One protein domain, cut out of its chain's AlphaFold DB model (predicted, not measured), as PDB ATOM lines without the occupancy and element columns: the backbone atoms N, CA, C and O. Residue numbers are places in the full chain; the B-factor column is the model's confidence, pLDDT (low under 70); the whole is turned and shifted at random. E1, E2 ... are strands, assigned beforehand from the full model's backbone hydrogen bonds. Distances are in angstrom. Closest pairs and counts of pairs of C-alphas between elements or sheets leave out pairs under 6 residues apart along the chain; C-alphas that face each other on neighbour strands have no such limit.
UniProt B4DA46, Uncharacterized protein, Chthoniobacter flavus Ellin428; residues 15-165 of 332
ATOM      1  N   TYR A  15       1.774  22.476  -9.255       76.81
ATOM      2  CA  TYR A  15       1.059  22.454  -7.968       76.81
ATOM      3  C   TYR A  15       0.284  21.147  -7.725       76.81
ATOM      4  O   TYR A  15      -0.237  20.565  -8.680       76.81
ATOM      5  N   PRO A  16       0.166  20.667  -6.472       78.50
ATOM      6  CA  PRO A  16      -0.651  19.501  -6.154       78.50
ATOM      7  C   PRO A  16      -2.135  19.717  -6.435       78.50
ATOM      8  O   PRO A  16      -2.715  20.750  -6.103       78.50
ATOM      9  N   GLN A  17      -2.764  18.693  -7.003       84.88
ATOM     10  CA  GLN A  17      -4.210  18.605  -7.144       84.88
ATOM     11  C   GLN A  17      -4.898  18.819  -5.786       84.88
ATOM     12  O   GLN A  17      -4.428  18.319  -4.762       84.88
ATOM     13  N   TRP A  18      -6.039  19.511  -5.802       84.44
ATOM     14  CA  TRP A  18      -6.902  19.808  -4.649       84.44
ATOM     15  C   TRP A  18      -6.373  20.821  -3.632       84.44
ATOM     16  O   TRP A  18      -7.125  21.185  -2.727       84.44
ATOM     17  N   LEU A  19      -5.138  21.304  -3.782       82.38
ATOM     18  CA  LEU A  19      -4.627  22.405  -2.976       82.38
ATOM     19  C   LEU A  19      -5.127  23.733  -3.551       82.38
ATOM     20  O   LEU A  19      -4.987  23.981  -4.752       82.38
ATOM     21  N   THR A  20      -5.712  24.581  -2.705       84.38
ATOM     22  CA  THR A  20      -6.082  25.939  -3.113       84.38
ATOM     23  C   THR A  20      -4.816  26.735  -3.375       84.38
ATOM     24  O   THR A  20      -3.932  26.815  -2.523       84.38
ATOM     25  N   TRP A  21      -4.740  27.332  -4.555       80.94
ATOM     26  CA  TRP A  21      -3.652  28.211  -4.934       80.94
ATOM     27  C   TRP A  21      -4.180  29.604  -5.216       80.94
ATOM     28  O   TRP A  21      -5.298  29.760  -5.700       80.94
ATOM     29  N   GLU A  22      -3.351  30.602  -4.941       85.38
ATOM     30  CA  GLU A  22      -3.664  32.003  -5.145       85.38
ATOM     31  C   GLU A  22      -2.528  32.694  -5.881       85.38
ATOM     32  O   GLU A  22      -1.349  32.505  -5.575       85.38
ATOM     33  N   HIS A  23      -2.885  33.534  -6.845       85.50
ATOM     34  CA  HIS A  23      -1.919  34.288  -7.616       85.50
ATOM     35  C   HIS A  23      -2.476  35.623  -8.064       85.50
ATOM     36  O   HIS A  23      -3.541  35.704  -8.670       85.50
ATOM     37  N   GLN A  24      -1.721  36.681  -7.796       87.44
ATOM     38  CA  GLN A  24      -2.029  38.008  -8.295       87.44
ATOM     39  C   GLN A  24      -1.171  38.290  -9.518       87.44
ATOM     40  O   GLN A  24       0.024  38.548  -9.379       87.44
ATOM     41  N   PHE A  25      -1.796  38.346 -10.690       86.19
ATOM     42  CA  PHE A  25      -1.106  38.872 -11.856       86.19
ATOM     43  C   PHE A  25      -0.834  40.370 -11.676       86.19
ATOM     44  O   PHE A  25      -1.664  41.116 -11.139       86.19
ATOM     45  N   SER A  26       0.334  40.819 -12.131       83.19
ATOM     46  CA  SER A  26       0.753  42.215 -12.043       83.19
ATOM     47  C   SER A  26       0.906  42.829 -13.439       83.19
ATOM     48  O   SER A  26       1.131  42.142 -14.438       83.19
ATOM     49  N   ALA A  27       0.724  44.146 -13.522       83.81
ATOM     50  CA  ALA A  27       0.970  44.906 -14.739       83.81
ATOM     51  C   ALA A  27       1.315  46.364 -14.410       83.81
ATOM     52  O   ALA A  27       0.926  46.888 -13.365       83.81
ATOM     53  N   THR A  28       2.000  47.037 -15.336       78.50
ATOM     54  CA  THR A  28       2.637  48.361 -15.154       78.50
ATOM     55  C   THR A  28       1.732  49.510 -14.694       78.50
ATOM     56  O   THR A  28       2.224  50.556 -14.277       78.50
ATOM     57  N   ASN A  29       0.414  49.370 -14.776       74.00
ATOM     58  CA  ASN A  29      -0.542  50.428 -14.460       74.00
ATOM     59  C   ASN A  29      -1.843  49.895 -13.834       74.00
ATOM     60  O   ASN A  29      -2.895  50.507 -14.029       74.00
ATOM     61  N   ASN A  30      -1.763  48.796 -13.070       75.00
ATOM     62  CA  ASN A  30      -2.838  48.209 -12.250       75.00
ATOM     63  C   ASN A  30      -4.197  48.089 -12.982       75.00
ATOM     64  O   ASN A  30      -5.087  48.900 -12.715       75.00
ATOM     65  N   PRO A  31      -4.353  47.122 -13.904       82.06
ATOM     66  CA  PRO A  31      -5.565  46.895 -14.693       82.06
ATOM     67  C   PRO A  31      -6.811  46.702 -13.834       82.06
ATOM     68  O   PRO A  31      -6.729  46.070 -12.781       82.06
ATOM     69  N   TYR A  32      -7.965  47.196 -14.294       82.38
ATOM     70  CA  TYR A  32      -9.235  46.938 -13.608       82.38
ATOM     71  C   TYR A  32      -9.911  45.642 -14.072       82.38
ATOM     72  O   TYR A  32     -10.768  45.149 -13.351       82.38
ATOM     73  N   ASP A  33      -9.539  45.094 -15.234       86.06
ATOM     74  CA  ASP A  33     -10.095  43.841 -15.760       86.06
ATOM     75  C   ASP A  33      -9.005  42.945 -16.361       86.06
ATOM     76  O   ASP A  33      -7.995  43.438 -16.882       86.06
ATOM     77  N   TRP A  34      -9.229  41.635 -16.270       89.75
ATOM     78  CA  TRP A  34      -8.357  40.575 -16.774       89.75
ATOM     79  C   TRP A  34      -9.211  39.508 -17.449       89.75
ATOM     80  O   TRP A  34     -10.147  38.974 -16.852       89.75
ATOM     81  N   ALA A  35      -8.871  39.181 -18.690       89.38
ATOM     82  CA  ALA A  35      -9.651  38.269 -19.513       89.38
ATOM     83  C   ALA A  35      -8.779  37.148 -20.072       89.38
ATOM     84  O   ALA A  35      -7.629  37.371 -20.447       89.38
ATOM     85  N   ILE A  36      -9.366  35.953 -20.157       91.88
ATOM     86  CA  ILE A  36      -8.812  34.832 -20.915       91.88
ATOM     87  C   ILE A  36      -9.189  35.040 -22.380       91.88
ATOM     88  O   ILE A  36     -10.367  35.188 -22.707       91.88
ATOM     89  N   THR A  37      -8.196  35.033 -23.257       92.94
ATOM     90  CA  THR A  37      -8.374  35.196 -24.706       92.94
ATOM     91  C   THR A  37      -8.302  33.868 -25.449       92.94
ATOM     92  O   THR A  37      -8.956  33.705 -26.478       92.94
ATOM     93  N   SER A  38      -7.554  32.891 -24.926       93.88
ATOM     94  CA  SER A  38      -7.569  31.506 -25.403       93.88
ATOM     95  C   SER A  38      -7.051  30.530 -24.343       93.88
ATOM     96  O   SER A  38      -6.373  30.921 -23.394       93.88
ATOM     97  N   GLY A  39      -7.382  29.248 -24.509       92.88
ATOM     98  CA  GLY A  39      -7.115  28.226 -23.497       92.88
ATOM     99  C   GLY A  39      -8.049  28.348 -22.292       92.88
ATOM    100  O   GLY A  39      -9.079  29.023 -22.346       92.88
ATOM    101  N   ALA A  40      -7.705  27.660 -21.210       92.56
ATOM    102  CA  ALA A  40      -8.432  27.715 -19.947       92.56
ATOM    103  C   ALA A  40      -7.489  27.354 -18.801       92.56
ATOM    104  O   ALA A  40      -6.630  26.489 -18.966       92.56
ATOM    105  N   PHE A  41      -7.659  27.994 -17.643       91.31
ATOM    106  CA  PHE A  41      -6.969  27.568 -16.425       91.31
ATOM    107  C   PHE A  41      -7.341  26.119 -16.070       91.31
ATOM    108  O   PHE A  41      -8.390  25.634 -16.518       91.31
ATOM    109  N   PRO A  42      -6.521  25.425 -15.255       91.06
ATOM    110  CA  PRO A  42      -6.877  24.104 -14.763       91.06
ATOM    111  C   PRO A  42      -8.287  24.091 -14.169       91.06
ATOM    112  O   PRO A  42      -8.724  25.051 -13.530       91.06
ATOM    113  N   THR A  43      -9.013  22.991 -14.375       92.31
ATOM    114  CA  THR A  43     -10.376  22.856 -13.841       92.31
ATOM    115  C   THR A  43     -10.365  23.085 -12.328       92.31
ATOM    116  O   THR A  43      -9.528  22.518 -11.631       92.31
ATOM    117  N   GLY A  44     -11.285  23.917 -11.832       88.00
ATOM    118  CA  GLY A  44     -11.357  24.310 -10.418       88.00
ATOM    119  C   GLY A  44     -10.617  25.604 -10.067       88.00
ATOM    120  O   GLY A  44     -10.745  26.077  -8.941       88.00
ATOM    121  N   MET A  45      -9.910  26.210 -11.026       89.50
ATOM    122  CA  MET A  45      -9.272  27.518 -10.872       89.50
ATOM    123  C   MET A  45      -9.958  28.565 -11.750       89.50
ATOM    124  O   MET A  45     -10.329  28.302 -12.895       89.50
ATOM    125  N   THR A  46     -10.123  29.770 -11.217       90.50
ATOM    126  CA  THR A  46     -10.712  30.904 -11.937       90.50
ATOM    127  C   THR A  46     -10.154  32.214 -11.402       90.50
ATOM    128  O   THR A  46      -9.718  32.296 -10.253       90.50
ATOM    129  N   PHE A  47     -10.229  33.279 -12.200       88.69
ATOM    130  CA  PHE A  47     -10.176  34.611 -11.610       88.69
ATOM    131  C   PHE A  47     -11.248  34.729 -10.524       88.69
ATOM    132  O   PHE A  47     -12.374  34.254 -10.714       88.69
ATOM    133  N   GLN A  48     -10.870  35.315  -9.388       82.81
ATOM    134  CA  GLN A  48     -11.675  35.386  -8.182       82.81
ATOM    135  C   GLN A  48     -13.068  35.912  -8.527       82.81
ATOM    136  O   GLN A  48     -13.189  37.000  -9.106       82.81
ATOM    137  N   PRO A  49     -14.130  35.163  -8.191       74.44
ATOM    138  CA  PRO A  49     -15.483  35.647  -8.386       74.44
ATOM    139  C   PRO A  49     -15.720  36.885  -7.514       74.44
ATOM    140  O   PRO A  49     -15.114  37.051  -6.456       74.44
ATOM    141  N   SER A  50     -16.615  37.770  -7.950       84.00
ATOM    142  CA  SER A  50     -16.963  38.946  -7.153       84.00
ATOM    143  C   SER A  50     -17.645  38.545  -5.840       84.00
ATOM    144  O   SER A  50     -18.579  37.746  -5.850       84.00
ATOM    145  N   GLY A  51     -17.194  39.115  -4.722       88.81
ATOM    146  CA  GLY A  51     -17.829  39.015  -3.412       88.81
ATOM    147  C   GLY A  51     -18.996  39.992  -3.275       88.81
ATOM    148  O   GLY A  51     -18.954  41.100  -3.814       88.81
ATOM    149  N   SER A  52     -20.044  39.576  -2.563       94.44
ATOM    150  CA  SER A  52     -21.194  40.426  -2.243       94.44
ATOM    151  C   SER A  52     -20.932  41.208  -0.964       94.44
ATOM    152  O   SER A  52     -20.619  40.612   0.064       94.44
ATOM    153  N   VAL A  53     -21.109  42.526  -1.016       97.00
ATOM    154  CA  VAL A  53     -20.847  43.432   0.110       97.00
ATOM    155  C   VAL A  53     -21.927  44.499   0.234       97.00
ATOM    156  O   VAL A  53     -22.684  44.757  -0.707       97.00
ATOM    157  N   THR A  54     -21.969  45.150   1.392       97.38
ATOM    158  CA  THR A  54     -22.679  46.422   1.591       97.38
ATOM    159  C   THR A  54     -21.679  47.514   1.939       97.38
ATOM    160  O   THR A  54     -20.579  47.226   2.414       97.38
ATOM    161  N   VAL A  55     -22.045  48.775   1.708       97.88
ATOM    162  CA  VAL A  55     -21.226  49.920   2.125       97.88
ATOM    163  C   VAL A  55     -22.087  50.853   2.961       97.88
ATOM    164  O   VAL A  55     -23.105  51.347   2.481       97.88
ATOM    165  N   SER A  56     -21.677  51.065   4.208       96.81
ATOM    166  CA  SER A  56     -22.310  51.983   5.151       96.81
ATOM    167  C   SER A  56     -21.716  53.377   4.994       96.81
ATOM    168  O   SER A  56     -20.508  53.558   5.164       96.81
ATOM    169  N   ALA A  57     -22.574  54.358   4.736       95.56
ATOM    170  CA  ALA A  57     -22.254  55.775   4.799       95.56
ATOM    171  C   ALA A  57     -21.924  56.209   6.227       95.56
ATOM    172  O   ALA A  57     -21.044  57.033   6.468       95.56
ATOM    173  N   THR A  58     -22.576  55.594   7.218       92.06
ATOM    174  CA  THR A  58     -22.185  55.794   8.615       92.06
ATOM    175  C   THR A  58     -20.838  55.108   8.838       92.06
ATOM    176  O   THR A  58     -20.769  53.891   9.019       92.06
ATOM    177  N   GLY A  59     -19.763  55.896   8.788       91.25
ATOM    178  CA  GLY A  59     -18.394  55.441   9.017       91.25
ATOM    179  C   GLY A  59     -17.637  54.966   7.774       91.25
ATOM    180  O   GLY A  59     -16.556  54.403   7.948       91.25
ATOM    181  N   ASP A  60     -18.142  55.183   6.558       96.25
ATOM    182  CA  ASP A  60     -17.444  54.904   5.285       96.25
ATOM    183  C   ASP A  60     -16.940  53.464   5.130       96.25
ATOM    184  O   ASP A  60     -15.825  53.210   4.665       96.25
ATOM    185  N   THR A  61     -17.721  52.508   5.623       97.06
ATOM    186  CA  THR A  61     -17.245  51.142   5.845       97.06
ATOM    187  C   THR A  61     -17.876  50.177   4.857       97.06
ATOM    188  O   THR A  61     -19.098  50.067   4.769       97.06
ATOM    189  N   VAL A  62     -17.035  49.442   4.136       98.06
ATOM    190  CA  VAL A  62     -17.427  48.252   3.383       98.06
ATOM    191  C   VAL A  62     -17.530  47.087   4.362       98.06
ATOM    192  O   VAL A  62     -16.575  46.802   5.084       98.06
ATOM    193  N   ASN A  63     -18.679  46.415   4.378       97.12
ATOM    194  CA  ASN A  63     -18.910  45.220   5.184       97.12
ATOM    195  C   ASN A  63     -18.741  43.983   4.300       97.12
ATOM    196  O   ASN A  63     -19.542  43.748   3.388       97.12
ATOM    197  N   TRP A  64     -17.699  43.204   4.576       96.06
ATOM    198  CA  TRP A  64     -17.394  41.957   3.886       96.06
ATOM    199  C   TRP A  64     -16.769  40.978   4.877       96.06
ATOM    200  O   TRP A  64     -15.574  41.021   5.135       96.06
ATOM    201  N   THR A  65     -17.574  40.077   5.425       93.12
ATOM    202  CA  THR A  65     -17.088  39.067   6.373       93.12
ATOM    203  C   THR A  65     -15.977  38.209   5.768       93.12
ATOM    204  O   THR A  65     -16.123  37.729   4.641       93.12
ATOM    205  N   ALA A  66     -14.896  38.013   6.528       88.88
ATOM    206  CA  ALA A  66     -13.738  37.198   6.159       88.88
ATOM    207  C   ALA A  66     -13.154  37.531   4.770       88.88
ATOM    208  O   ALA A  66     -12.831  36.645   3.979       88.88
ATOM    209  N   HIS A  67     -13.019  38.822   4.451       90.44
ATOM    210  CA  HIS A  67     -12.561  39.254   3.127       90.44
ATOM    211  C   HIS A  67     -11.076  38.959   2.847       90.44
ATOM    212  O   HIS A  67     -10.673  38.931   1.686       90.44
ATOM    213  N   GLY A  68     -10.245  38.794   3.886       88.88
ATOM    214  CA  GLY A  68      -8.819  38.444   3.759       88.88
ATOM    215  C   GLY A  68      -7.937  39.503   3.072       88.88
ATOM    216  O   GLY A  68      -6.779  39.250   2.758       88.88
ATOM    217  N   LEU A  69      -8.473  40.699   2.819       91.44
ATOM    218  CA  LEU A  69      -7.779  41.778   2.102       91.44
ATOM    219  C   LEU A  69      -6.910  42.606   3.052       91.44
ATOM    220  O   LEU A  69      -7.387  43.102   4.070       91.44
ATOM    221  N   ALA A  70      -5.660  42.846   2.660       92.56
ATOM    222  CA  ALA A  70      -4.759  43.761   3.359       92.56
ATOM    223  C   ALA A  70      -4.902  45.210   2.857       92.56
ATOM    224  O   ALA A  70      -5.320  45.456   1.719       92.56
ATOM    225  N   ASN A  71      -4.475  46.177   3.677       94.38
ATOM    226  CA  ASN A  71      -4.355  47.576   3.252       94.38
ATOM    227  C   ASN A  71      -3.459  47.702   2.007       94.38
ATOM    228  O   ASN A  71      -2.426  47.047   1.899       94.38
ATOM    229  N   GLY A  72      -3.855  48.562   1.069       90.94
ATOM    230  CA  GLY A  72      -3.198  48.745  -0.226       90.94
ATOM    231  C   GLY A  72      -3.691  47.801  -1.327       90.94
ATOM    232  O   GLY A  72      -3.377  48.039  -2.494       90.94
ATOM    233  N   THR A  73      -4.498  46.783  -1.005       90.50
ATOM    234  CA  THR A  73      -5.076  45.889  -2.023       90.50
ATOM    235  C   THR A  73      -5.988  46.671  -2.965       90.50
ATOM    236  O   THR A  73      -6.862  47.413  -2.516       90.50
ATOM    237  N   CYS A  74      -5.791  46.508  -4.276       90.50
ATOM    238  CA  CYS A  74      -6.661  47.106  -5.282       90.50
ATOM    239  C   CYS A  74      -7.942  46.283  -5.444       90.50
ATOM    240  O   CYS A  74      -7.891  45.060  -5.587       90.50
ATOM    241  N   VAL A  75      -9.081  46.969  -5.453       93.50
ATOM    242  CA  VAL A  75     -10.411  46.383  -5.626       93.50
ATOM    243  C   VAL A  75     -11.231  47.195  -6.621       93.50
ATOM    244  O   VAL A  75     -11.025  48.400  -6.791       93.50
ATOM    245  N   VAL A  76     -12.168  46.523  -7.287       93.12
ATOM    246  CA  VAL A  76     -13.064  47.119  -8.286       93.12
ATOM    247  C   VAL A  76     -14.488  46.628  -8.047       93.12
ATOM    248  O   VAL A  76     -14.708  45.462  -7.718       93.12
ATOM    249  N   PHE A  77     -15.463  47.516  -8.244       94.38
ATOM    250  CA  PHE A  77     -16.876  47.149  -8.230       94.38
ATOM    251  C   PHE A  77     -17.368  46.754  -9.621       94.38
ATOM    252  O   PHE A  77     -17.146  47.464 -10.605       94.38
ATOM    253  N   ARG A  78     -18.087  45.635  -9.681       91.50
ATOM    254  CA  ARG A  78     -18.779  45.134 -10.874       91.50
ATOM    255  C   ARG A  78     -20.246  45.558 -10.910       91.50
ATOM    256  O   ARG A  78     -20.811  45.730 -11.984       91.50
ATOM    257  N   SER A  79     -20.848  45.758  -9.740       94.94
ATOM    258  CA  SER A  79     -22.181  46.338  -9.591       94.94
ATOM    259  C   SER A  79     -22.269  47.151  -8.304       94.94
ATOM    260  O   SER A  79     -21.567  46.876  -7.329       94.94
ATOM    261  N   LEU A  80     -23.140  48.156  -8.323       96.75
ATOM    262  CA  LEU A  80     -23.474  49.015  -7.194       96.75
ATOM    263  C   LEU A  80     -24.990  49.236  -7.215       96.75
ATOM    264  O   LEU A  80     -25.543  49.583  -8.260       96.75
ATOM    265  N   THR A  81     -25.653  49.030  -6.081       97.38
ATOM    266  CA  THR A  81     -27.083  49.302  -5.881       97.38
ATOM    267  C   THR A  81     -27.248  50.285  -4.727       97.38
ATOM    268  O   THR A  81     -26.739  50.046  -3.632       97.38
ATOM    269  N   GLY A  82     -27.974  51.379  -4.969       94.62
ATOM    270  CA  GLY A  82     -28.055  52.502  -4.033       94.62
ATOM    271  C   GLY A  82     -26.797  53.376  -4.057       94.62
ATOM    272  O   GLY A  82     -26.020  53.312  -5.010       94.62
ATOM    273  N   GLY A  83     -26.622  54.170  -3.001       93.00
ATOM    274  CA  GLY A  83     -25.418  54.951  -2.726       93.00
ATOM    275  C   GLY A  83     -25.072  56.079  -3.705       93.00
ATOM    276  O   GLY A  83     -25.662  56.236  -4.774       93.00
ATOM    277  N   THR A  84     -24.068  56.873  -3.329       90.44
ATOM    278  CA  THR A  84     -23.390  57.867  -4.180       90.44
ATOM    279  C   THR A  84     -21.907  57.949  -3.809       90.44
ATOM    280  O   THR A  84     -21.560  57.756  -2.649       90.44
ATOM    281  N   GLY A  85     -21.032  58.272  -4.771       88.75
ATOM    282  CA  GLY A  85     -19.591  58.487  -4.532       88.75
ATOM    283  C   GLY A  85     -18.665  57.349  -4.984       88.75
ATOM    284  O   GLY A  85     -17.465  57.566  -5.138       88.75
ATOM    285  N   LEU A  86     -19.210  56.171  -5.286       95.81
ATOM    286  CA  LEU A  86     -18.509  55.040  -5.900       95.81
ATOM    287  C   LEU A  86     -19.028  54.765  -7.317       95.81
ATOM    288  O   LEU A  86     -20.189  55.034  -7.634       95.81
ATOM    289  N   ALA A  87     -18.171  54.195  -8.162       94.19
ATOM    290  CA  ALA A  87     -18.466  53.838  -9.541       94.19
ATOM    291  C   ALA A  87     -17.954  52.427  -9.870       94.19
ATOM    292  O   ALA A  87     -16.945  51.962  -9.338       94.19
ATOM    293  N   ILE A  88     -18.654  51.744 -10.779       92.38
ATOM    294  CA  ILE A  88     -18.190  50.466 -11.335       92.38
ATOM    295  C   ILE A  88     -16.973  50.683 -12.241       92.38
ATOM    296  O   ILE A  88     -16.745  51.796 -12.720       92.38
ATOM    297  N   ASN A  89     -16.189  49.624 -12.475       88.31
ATOM    298  CA  ASN A  89     -14.969  49.668 -13.302       88.31
ATOM    299  C   ASN A  89     -13.999  50.796 -12.895       88.31
ATOM    300  O   ASN A  89     -13.213  51.294 -13.699       88.31
ATOM    301  N   THR A  90     -14.079  51.215 -11.632       89.94
ATOM    302  CA  THR A  90     -13.230  52.233 -11.025       89.94
ATOM    303  C   THR A  90     -12.416  51.568  -9.932       89.94
ATOM    304  O   THR A  90     -12.926  50.737  -9.179       89.94
ATOM    305  N   ARG A  91     -11.127  51.903  -9.884       89.50
ATOM    306  CA  ARG A  91     -10.184  51.320  -8.932       89.50
ATOM    307  C   ARG A  91     -10.278  52.031  -7.599       89.50
ATOM    308  O   ARG A  91     -10.220  53.259  -7.544       89.50
ATOM    309  N   TYR A  92     -10.321  51.227  -6.552       94.88
ATOM    310  CA  TYR A  92     -10.205  51.667  -5.178       94.88
ATOM    311  C   TYR A  92      -9.119  50.859  -4.473       94.88
ATOM    312  O   TYR A  92      -8.729  49.781  -4.927       94.88
ATOM    313  N   PHE A  93      -8.622  51.390  -3.362       95.06
ATOM    314  CA  PHE A  93      -7.606  50.751  -2.538       95.06
ATOM    315  C   PHE A  93      -8.146  50.538  -1.132       95.06
ATOM    316  O   PHE A  93      -8.708  51.458  -0.538       95.06
ATOM    317  N   VAL A  94      -7.974  49.325  -0.615       96.94
ATOM    318  CA  VAL A  94      -8.350  48.962   0.753       96.94
ATOM    319  C   VAL A  94      -7.508  49.776   1.737       96.94
ATOM    320  O   VAL A  94      -6.279  49.796   1.639       96.94
ATOM    321  N   VAL A  95      -8.159  50.442   2.686       97.81
ATOM    322  CA  VAL A  95      -7.527  51.134   3.818       97.81
ATOM    323  C   VAL A  95      -8.300  50.829   5.100       97.81
ATOM    324  O   VAL A  95      -9.490  50.527   5.052       97.81
ATOM    325  N   ASN A  96      -7.640  50.912   6.256       96.75
ATOM    326  CA  ASN A  96      -8.222  50.578   7.562       96.75
ATOM    327  C   ASN A  96      -8.924  49.203   7.598       96.75
ATOM    328  O   ASN A  96     -10.024  49.087   8.132       96.75
ATOM    329  N   ALA A  97      -8.303  48.179   7.006       97.12
ATOM    330  CA  ALA A  97      -8.808  46.811   7.024       97.12
ATOM    331  C   ALA A  97      -8.873  46.224   8.446       97.12
ATOM    332  O   ALA A  97      -7.932  46.353   9.234       97.12
ATOM    333  N   ALA A  98      -9.980  45.547   8.726       96.62
ATOM    334  CA  ALA A  98     -10.228  44.664   9.856       96.62
ATOM    335  C   ALA A  98     -10.588  43.260   9.322       96.62
ATOM    336  O   ALA A  98     -10.406  42.992   8.143       96.62
ATOM    337  N   ALA A  99     -11.061  42.340  10.169       93.75
ATOM    338  CA  ALA A  99     -11.393  40.978   9.729       93.75
ATOM    339  C   ALA A  99     -12.600  40.927   8.767       93.75
ATOM    340  O   ALA A  99     -12.594  40.174   7.792       93.75
ATOM    341  N   ASP A 100     -13.616  41.751   9.041       96.44
ATOM    342  CA  ASP A 100     -14.915  41.724   8.355       96.44
ATOM    343  C   ASP A 100     -15.285  43.061   7.700       96.44
ATOM    344  O   ASP A 100     -16.376  43.219   7.142       96.44
ATOM    345  N   THR A 101     -14.407  44.058   7.806       97.19
ATOM    346  CA  THR A 101     -14.681  45.418   7.353       97.19
ATOM    347  C   THR A 101     -13.428  46.118   6.860       97.19
ATOM    348  O   THR A 101     -12.316  45.841   7.300       97.19
ATOM    349  N   PHE A 102     -13.605  47.074   5.956       98.00
ATOM    350  CA  PHE A 102     -12.539  47.965   5.511       98.00
ATOM    351  C   PHE A 102     -13.121  49.265   4.959       98.00
ATOM    352  O   PHE A 102     -14.330  49.398   4.772       98.00
ATOM    353  N   LYS A 103     -12.257  50.236   4.668       98.00
ATOM    354  CA  LYS A 103     -12.605  51.470   3.958       98.00
ATOM    355  C   LYS A 103     -11.902  51.528   2.606       98.00
ATOM    356  O   LYS A 103     -10.984  50.757   2.327       98.00
ATOM    357  N   LEU A 104     -12.329  52.455   1.756       97.88
ATOM    358  CA  LEU A 104     -11.794  52.620   0.404       97.88
ATOM    359  C   LEU A 104     -11.064  53.949   0.252       97.88
ATOM    360  O   LEU A 104     -11.498  54.952   0.799       97.88
ATOM    361  N   SER A 105     -10.007  53.968  -0.554       97.25
ATOM    362  CA  SER A 105      -9.333  55.178  -1.027       97.25
ATOM    363  C   SER A 105      -9.242  55.197  -2.555       97.25
ATOM    364  O   SER A 105      -9.276  54.147  -3.198       97.25
ATOM    365  N   THR A 106      -9.110  56.381  -3.156       94.88
ATOM    366  CA  THR A 106      -8.851  56.538  -4.601       94.88
ATOM    367  C   THR A 106      -7.371  56.394  -4.956       94.88
ATOM    368  O   THR A 106      -7.035  56.229  -6.130       94.88
ATOM    369  N   THR A 107      -6.478  56.422  -3.963       92.56
ATOM    370  CA  THR A 107      -5.032  56.246  -4.140       92.56
ATOM    371  C   THR A 107      -4.473  55.194  -3.177       92.56
ATOM    372  O   THR A 107      -5.023  54.992  -2.091       92.56
ATOM    373  N   PRO A 108      -3.373  54.506  -3.535       88.81
ATOM    374  CA  PRO A 108      -2.717  53.575  -2.621       88.81
ATOM    375  C   PRO A 108      -2.276  54.291  -1.337       88.81
ATOM    376  O   PRO A 108      -1.544  55.277  -1.402       88.81
ATOM    377  N   GLY A 109      -2.734  53.811  -0.176       89.69
ATOM    378  CA  GLY A 109      -2.414  54.404   1.130       89.69
ATOM    379  C   GLY A 109      -3.015  55.795   1.381       89.69
ATOM    380  O   GLY A 109      -2.584  56.476   2.310       89.69
ATOM    381  N   GLY A 110      -3.967  56.239   0.553       94.19
ATOM    382  CA  GLY A 110      -4.624  57.535   0.702       94.19
ATOM    383  C   GLY A 110      -5.674  57.579   1.814       94.19
ATOM    384  O   GLY A 110      -5.957  56.590   2.492       94.19
ATOM    385  N   SER A 111      -6.298  58.747   1.979       95.81
ATOM    386  CA  SER A 111      -7.418  58.932   2.909       95.81
ATOM    387  C   SER A 111      -8.644  58.126   2.483       95.81
ATOM    388  O   SER A 111      -8.866  57.904   1.288       95.81
ATOM    389  N   ALA A 112      -9.454  57.723   3.465       96.56
ATOM    390  CA  ALA A 112     -10.736  57.079   3.206       96.56
ATOM    391  C   ALA A 112     -11.681  58.021   2.435       96.56
ATOM    392  O   ALA A 112     -11.719  59.224   2.695       96.56
ATOM    393  N   ILE A 113     -12.416  57.458   1.480       96.88
ATOM    394  CA  ILE A 113     -13.492  58.114   0.737       96.88
ATOM    395  C   ILE A 113     -14.671  58.321   1.684       96.88
ATOM    396  O   ILE A 113     -15.051  57.389   2.381       96.88
ATOM    397  N   ASP A 114     -15.250  59.518   1.655       95.31
ATOM    398  CA  ASP A 114     -16.511  59.837   2.328       95.31
ATOM    399  C   ASP A 114     -17.683  59.284   1.502       95.31
ATOM    400  O   ASP A 114     -17.917  59.709   0.362       95.31
ATOM    401  N   VAL A 115     -18.378  58.286   2.047       94.50
ATOM    402  CA  VAL A 115     -19.559  57.679   1.428       94.50
ATOM    403  C   VAL A 115     -20.783  58.317   2.068       94.50
ATOM    404  O   VAL A 115     -21.070  58.104   3.236       94.50
ATOM    405  N   THR A 116     -21.547  59.088   1.299       94.00
ATOM    406  CA  THR A 116     -22.635  59.910   1.858       94.00
ATOM    407  C   THR A 116     -24.007  59.233   1.844       94.00
ATOM    408  O   THR A 116     -24.936  59.714   2.494       94.00
ATOM    409  N   VAL A 117     -24.152  58.118   1.120       96.69
ATOM    410  CA  VAL A 117     -25.382  57.313   1.039       96.69
ATOM    411  C   VAL A 117     -25.017  55.829   0.998       96.69
ATOM    412  O   VAL A 117     -24.102  55.444   0.269       96.69
ATOM    413  N   ASP A 118     -25.750  55.000   1.744       96.81
ATOM    414  CA  ASP A 118     -25.512  53.557   1.819       96.81
ATOM    415  C   ASP A 118     -25.652  52.866   0.454       96.81
ATOM    416  O   ASP A 118     -26.617  53.089  -0.290       96.81
ATOM    417  N   TYR A 119     -24.729  51.946   0.170       97.75
ATOM    418  CA  TYR A 119     -24.882  50.954  -0.890       97.75
ATOM    419  C   TYR A 119     -25.473  49.678  -0.289       97.75
ATOM    420  O   TYR A 119     -24.818  48.974   0.485       97.75
ATOM    421  N   THR A 120     -26.718  49.370  -0.659       96.56
ATOM    422  CA  THR A 120     -27.477  48.235  -0.105       96.56
ATOM    423  C   THR A 120     -27.055  46.891  -0.690       96.56
ATOM    424  O   THR A 120     -27.301  45.858  -0.072       96.56
ATOM    425  N   ALA A 121     -26.405  46.897  -1.855       96.00
ATOM    426  CA  ALA A 121     -25.734  45.739  -2.432       96.00
ATOM    427  C   ALA A 121     -24.650  46.183  -3.419       96.00
ATOM    428  O   ALA A 121     -24.874  47.069  -4.247       96.00
ATOM    429  N   ALA A 122     -23.495  45.529  -3.378       96.62
ATOM    430  CA  ALA A 122     -22.420  45.721  -4.336       96.62
ATOM    431  C   ALA A 122     -21.678  44.406  -4.592       96.62
ATOM    432  O   ALA A 122     -21.557  43.568  -3.698       96.62
ATOM    433  N   LEU A 123     -21.164  44.241  -5.811       95.31
ATOM    434  CA  LEU A 123     -20.254  43.151  -6.156       95.31
ATOM    435  C   LEU A 123     -18.848  43.711  -6.320       95.31
ATOM    436  O   LEU A 123     -18.620  44.542  -7.198       95.31
ATOM    437  N   ILE A 124     -17.916  43.245  -5.499       94.25
ATOM    438  CA  ILE A 124     -16.522  43.699  -5.452       94.25
ATOM    439  C   ILE A 124     -15.581  42.539  -5.769       94.25
ATOM    440  O   ILE A 124     -15.863  41.395  -5.431       94.25
ATOM    441  N   TYR A 125     -14.466  42.794  -6.441       91.12
ATOM    442  CA  TYR A 125     -13.456  41.771  -6.716       91.12
ATOM    443  C   TYR A 125     -12.055  42.374  -6.754       91.12
ATOM    444  O   TYR A 125     -11.891  43.593  -6.854       91.12
ATOM    445  N   ARG A 126     -11.052  41.495  -6.685       91.06
ATOM    446  CA  ARG A 126      -9.637  41.815  -6.857       91.06
ATOM    447  C   ARG A 126      -9.239  41.524  -8.315       91.06
ATOM    448  O   ARG A 126      -9.201  40.354  -8.702       91.06
ATOM    449  N   PRO A 127      -8.993  42.545  -9.156       89.12
ATOM    450  CA  PRO A 127      -8.668  42.330 -10.566       89.12
ATOM    451  C   PRO A 127      -7.417  41.470 -10.742       89.12
ATOM    452  O   PRO A 127      -6.401  41.727 -10.101       89.12
ATOM    453  N   GLY A 128      -7.476  40.466 -11.621       88.06
ATOM    454  CA  GLY A 128      -6.323  39.614 -11.931       88.06
ATOM    455  C   GLY A 128      -5.891  38.697 -10.788       88.06
ATOM    456  O   GLY A 128      -4.784  38.173 -10.822       88.06
ATOM    457  N   PHE A 129      -6.730  38.505  -9.769       88.88
ATOM    458  CA  PHE A 129      -6.479  37.502  -8.746       88.88
ATOM    459  C   PHE A 129      -7.027  36.159  -9.209       88.88
ATOM    460  O   PHE A 129      -8.229  36.022  -9.400       88.88
ATOM    461  N   LEU A 130      -6.159  35.185  -9.435       89.31
ATOM    462  CA  LEU A 130      -6.501  33.805  -9.750       89.31
ATOM    463  C   LEU A 130      -6.512  33.004  -8.453       89.31
ATOM    464  O   LEU A 130      -5.563  33.077  -7.679       89.31
ATOM    465  N   THR A 131      -7.585  32.260  -8.216       88.94
ATOM    466  CA  THR A 131      -7.715  31.398  -7.043       88.94
ATOM    467  C   THR A 131      -8.450  30.103  -7.384       88.94
ATOM    468  O   THR A 131      -9.092  29.986  -8.435       88.94
ATOM    469  N   GLY A 132      -8.356  29.122  -6.496       88.69
ATOM    470  CA  GLY A 132      -9.060  27.850  -6.573       88.69
ATOM    471  C   GLY A 132      -8.117  26.657  -6.504       88.69
ATOM    472  O   GLY A 132      -6.897  26.798  -6.448       88.69
ATOM    473  N   ALA A 133      -8.705  25.466  -6.497       87.88
ATOM    474  CA  ALA A 133      -7.979  24.212  -6.378       87.88
ATOM    475  C   ALA A 133      -8.056  23.436  -7.693       87.88
ATOM    476  O   ALA A 133      -9.144  23.079  -8.146       87.88
ATOM    477  N   GLY A 134      -6.902  23.153  -8.301       88.44
ATOM    478  CA  GLY A 134      -6.832  22.358  -9.524       88.44
ATOM    479  C   GLY A 134      -7.326  20.931  -9.284       88.44
ATOM    480  O   GLY A 134      -6.785  20.216  -8.445       88.44
ATOM    481  N   THR A 135      -8.349  20.495 -10.015       90.12
ATOM    482  CA  THR A 135      -9.004  19.193  -9.795       90.12
ATOM    483  C   THR A 135      -8.552  18.111 -10.766       90.12
ATOM    484  O   THR A 135      -8.853  16.939 -10.555       90.12
ATOM    485  N   VAL A 136      -7.816  18.472 -11.819       89.44
ATOM    486  CA  VAL A 136      -7.367  17.549 -12.867       89.44
ATOM    487  C   VAL A 136      -5.866  17.733 -13.100       89.44
ATOM    488  O   VAL A 136      -5.452  18.852 -13.401       89.44
ATOM    489  N   PRO A 137      -5.046  16.669 -12.981       88.25
ATOM    490  CA  PRO A 137      -3.627  16.724 -13.315       88.25
ATOM    491  C   PRO A 137      -3.381  17.019 -14.796       88.25
ATOM    492  O   PRO A 137      -4.102  16.525 -15.663       88.25
ATOM    493  N   GLY A 138      -2.325  17.770 -15.092       87.88
ATOM    494  CA  GLY A 138      -1.945  18.147 -16.451       87.88
ATOM    495  C   GLY A 138      -1.372  19.556 -16.523       87.88
ATOM    496  O   GLY A 138      -1.331  20.265 -15.524       87.88
ATOM    497  N   VAL A 139      -0.932  19.961 -17.713       88.81
ATOM    498  CA  VAL A 139      -0.470  21.328 -17.981       88.81
ATOM    499  C   VAL A 139      -1.549  22.071 -18.761       88.81
ATOM    500  O   VAL A 139      -2.102  21.535 -19.719       88.81
ATOM    501  N   SER A 140      -1.863  23.288 -18.329       89.88
ATOM    502  CA  SER A 140      -2.814  24.191 -18.973       89.88
ATOM    503  C   SER A 140      -2.085  25.423 -19.486       89.88
ATOM    504  O   SER A 140      -1.492  26.156 -18.697       89.88
ATOM    505  N   ASP A 141      -2.173  25.650 -20.791       91.00
ATOM    506  CA  ASP A 141      -1.681  26.851 -21.459       91.00
ATOM    507  C   ASP A 141      -2.841  27.830 -21.641       91.00
ATOM    508  O   ASP A 141      -3.853  27.518 -22.275       91.00
ATOM    509  N   VAL A 142      -2.697  29.020 -21.067       90.88
ATOM    510  CA  VAL A 142      -3.741  30.041 -21.022       90.88
ATOM    511  C   VAL A 142      -3.174  31.334 -21.531       90.88
ATOM    512  O   VAL A 142      -2.099  31.761 -21.121       90.88
ATOM    513  N   ARG A 143      -3.914  31.988 -22.411       92.06
ATOM    514  CA  ARG A 143      -3.563  33.323 -22.841       92.06
ATOM    515  C   ARG A 143      -4.473  34.352 -22.206       92.06
ATOM    516  O   ARG A 143      -5.688  34.153 -22.143       92.06
ATOM    517  N   ILE A 144      -3.865  35.428 -21.721       91.75
ATOM    518  CA  ILE A 144      -4.548  36.469 -20.963       91.75
ATOM    519  C   ILE A 144      -4.229  37.864 -21.493       91.75
ATOM    520  O   ILE A 144      -3.137  38.136 -21.999       91.75
ATOM    521  N   THR A 145      -5.189  38.762 -21.312       91.75
ATOM    522  CA  THR A 145      -5.044  40.204 -21.525       91.75
ATOM    523  C   THR A 145      -5.540  40.964 -20.309       91.75
ATOM    524  O   THR A 145      -6.431  40.494 -19.599       91.75
ATOM    525  N   ALA A 146      -5.018  42.168 -20.116       90.50
ATOM    526  CA  ALA A 146      -5.468  43.082 -19.084       90.50
ATOM    527  C   ALA A 146      -5.952  44.400 -19.702       90.50
ATOM    528  O   ALA A 146      -5.419  44.840 -20.723       90.50
ATOM    529  N   THR A 147      -6.939  45.051 -19.084       86.00
ATOM    530  CA  THR A 147      -7.599  46.234 -19.666       86.00
ATOM    531  C   THR A 147      -7.735  47.371 -18.653       86.00
ATOM    532  O   THR A 147      -8.004  47.157 -17.471       86.00
ATOM    533  N   ASN A 148      -7.525  48.602 -19.137       75.62
ATOM    534  CA  ASN A 148      -7.583  49.844 -18.349       75.62
ATOM    535  C   ASN A 148      -8.542  50.915 -18.896       75.62
ATOM    536  O   ASN A 148      -8.659  52.002 -18.330       75.62
ATOM    537  N   ALA A 149      -9.201  50.616 -20.010       66.75
ATOM    538  CA  ALA A 149     -10.347  51.284 -20.631       66.75
ATOM    539  C   ALA A 149     -10.631  50.496 -21.919       66.75
ATOM    540  O   ALA A 149      -9.700  49.906 -22.457       66.75
ATOM    541  N   ASP A 150     -11.833  50.522 -22.481       57.16
ATOM    542  CA  ASP A 150     -11.991  50.159 -23.899       57.16
ATOM    543  C   ASP A 150     -11.472  51.339 -24.758       57.16
ATOM    544  O   ASP A 150     -11.942  52.463 -24.537       57.16
ATOM    545  N   PRO A 151     -10.471  51.190 -25.662       62.88
ATOM    546  CA  PRO A 151      -9.794  49.964 -26.124       62.88
ATOM    547  C   PRO A 151      -8.357  49.755 -25.585       62.88
ATOM    548  O   PRO A 151      -7.551  49.063 -26.206       62.88
ATOM    549  N   ALA A 152      -7.979  50.359 -24.457       80.25
ATOM    550  CA  ALA A 152      -6.661  50.215 -23.825       80.25
ATOM    551  C   ALA A 152      -6.442  48.822 -23.180       80.25
ATOM    552  O   ALA A 152      -6.373  48.692 -21.952       80.25
ATOM    553  N   THR A 153      -6.300  47.809 -24.035       87.25
ATOM    554  CA  THR A 153      -6.010  46.402 -23.706       87.25
ATOM    555  C   THR A 153      -4.526  46.097 -23.933       87.25
ATOM    556  O   THR A 153      -3.920  46.628 -24.866       87.25
ATOM    557  N   SER A 154      -3.926  45.266 -23.079       88.88
ATOM    558  CA  SER A 154      -2.538  44.809 -23.217       88.88
ATOM    559  C   SER A 154      -2.321  43.941 -24.458       88.88
ATOM    560  O   SER A 154      -3.262  43.416 -25.053       88.88
ATOM    561  N   ALA A 155      -1.051  43.702 -24.792       88.56
ATOM    562  CA  ALA A 155      -0.701  42.524 -25.578       88.56
ATOM    563  C   ALA A 155      -1.087  41.244 -24.817       88.56
ATOM    564  O   ALA A 155      -1.130  41.224 -23.582       88.56
ATOM    565  N   GLU A 156      -1.369  40.187 -25.568       90.00
ATOM    566  CA  GLU A 156      -1.677  38.870 -25.024       90.00
ATOM    567  C   GLU A 156      -0.410  38.212 -24.458       90.00
ATOM    568  O   GLU A 156       0.638  38.213 -25.109       90.00
ATOM    569  N   VAL A 157      -0.514  37.632 -23.260       88.44
ATOM    570  CA  VAL A 157       0.576  36.894 -22.607       88.44
ATOM    571  C   VAL A 157       0.161  35.443 -22.403       88.44
ATOM    572  O   VAL A 157      -0.960  35.173 -21.980       88.44
ATOM    573  N   LEU A 158       1.065  34.513 -22.727       87.06
ATOM    574  CA  LEU A 158       0.906  33.090 -22.438       87.06
ATOM    575  C   LEU A 158       1.335  32.806 -21.000       87.06
ATOM    576  O   LEU A 158       2.406  33.224 -20.567       87.06
ATOM    577  N   PHE A 159       0.515  32.033 -20.311       86.00
ATOM    578  CA  PHE A 159       0.733  31.567 -18.963       86.00
ATOM    579  C   PHE A 159       0.482  30.060 -18.891       86.00
ATOM    580  O   PHE A 159      -0.577  29.592 -19.313       86.00
ATOM    581  N   SER A 160       1.444  29.308 -18.360       85.88
ATOM    582  CA  SER A 160       1.383  27.847 -18.275       85.88
ATOM    583  C   SER A 160       1.337  27.398 -16.818       85.88
ATOM    584  O   SER A 160       2.182  27.794 -16.017       85.88
ATOM    585  N   LEU A 161       0.376  26.536 -16.483       85.69
ATOM    586  CA  LEU A 161       0.194  25.973 -15.142       85.69
ATOM    587  C   LEU A 161       0.163  24.449 -15.179       85.69
ATOM    588  O   LEU A 161      -0.650  23.876 -15.901       85.69
ATOM    589  N   GLY A 162       0.976  23.793 -14.355       84.56
ATOM    590  CA  GLY A 162       0.925  22.351 -14.130       84.56
ATOM    591  C   GLY A 162       0.183  21.978 -12.846       84.56
ATOM    592  O   GLY A 162       0.476  22.514 -11.781       84.56
ATOM    593  N   ILE A 163      -0.723  21.005 -12.926       85.94
ATOM    594  CA  ILE A 163      -1.286  20.290 -11.779       85.94
ATOM    595  C   ILE A 163      -0.679  18.886 -11.744       85.94
ATOM    596  O   ILE A 163      -0.807  18.123 -12.703       85.94
ATOM    597  N   ILE A 164      -0.034  18.519 -10.637       83.12
ATOM    598  CA  ILE A 164       0.384  17.133 -10.389       83.12
ATOM    599  C   ILE A 164      -0.706  16.385  -9.647       83.12
ATOM    600  O   ILE A 164      -1.388  16.932  -8.783       83.12
ATOM    601  N   SER A 165      -0.847  15.101  -9.965       78.19
ATOM    602  CA  SER A 165      -1.712  14.212  -9.195       78.19
ATOM    603  C   SER A 165      -1.311  14.249  -7.729       78.19
ATOM    604  O   SER A 165      -0.135  14.080  -7.406       78.19
TER     605      SER A 165
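AT A GLANCE: This is residues 15 to 165 of the 332 residues of an uncharacterized protein of Chthoniobacter flavus Ellin428 (UniProt B4DA46). Two lobes sit end to end: a small closed barrel of six strands, E4 to E9, and a second lobe of two three-stranded sheets, E1 E10 E3 and E2 E11 E12, loosely face to face. The backbone passes between the lobes twice, from E3 to E4 and back from E9 to E10. The 151 printed residues hold no named helix and twelve named strands, E1 to E12 in order along the chain; neighbour strands in each sheet and in the barrel are antiparallel, and the class is all strand. The whole is compact, with a radius of gyration of the C-alphas of 16.7 A and spans of 50 by 34 by 26 A.

IN THESE COORDINATES: E1, residues 20 to 24, begins at C-alpha 20 (-6.082, 25.939, -3.113). E2 is residues 33 to 39, E3 45 to 47, E4 51 to 56 and E5 61 to 63. E6, residues 74 to 84, is the longest by residues and spans 19.9 A; it bends by 112 degrees at residue 81. E7 is residues 91 to 95 and E8 101 to 105. E9, residues 117 to 125, spans 21.1 A and bends by 75 degrees at residue 120. E10 is residues 129 to 133. E11, residues 138 to 147, spans 28.8 A, and E12, residues 157 to 164, spans 23.2 A, ending at C-alpha 164 (0.384, 17.133, -10.389).

HOW THE PARTS SIT: Round the barrel run E4, E5, E8, E7, E6, E9 and back to E4. N 56 and O 61 of the hairpin E4 and E5 are 2.8 A apart, within hydrogen-bond range, as are N 62 and O 102 of E5 and E8, 2.8 A. E6 E7 E8 form a meander, each strand the antiparallel neighbour of the one before; E5 to E8 and E6 to E9 are Greek keys, four strands in a row whose first and fourth are also antiparallel neighbours. E6 pairs with E7 over residues 74 to 76 and with E9 over 76 to 84. N 78 and O 123 of E6 and E9 are 2.8 A apart. In the sheet E1 E10 E3, E10 is the inner strand and E1 and E3 are the edge strands: N 23 of E1 and O 130 of E10 are 2.8 A apart, and N 131 of E10 and O 46 of E3 are 2.9 A apart, both within hydrogen-bond range. The sheet E2 E11 E12 is strongly twisted; N 35 and O 145 are 2.9 A apart, and N 140 and O 161 of the hairpin E11 and E12 2.8 A. E2 and E3 are only just apart, at 8.1 A.

THE WHOLE: The two farthest C-alphas, of Thr 116 and Ser 165, are 51.5 A apart. The printed part has no cut, and the link E8 to E9, 11 residues, is long. Residues 149 to 151 have pLDDT under 70.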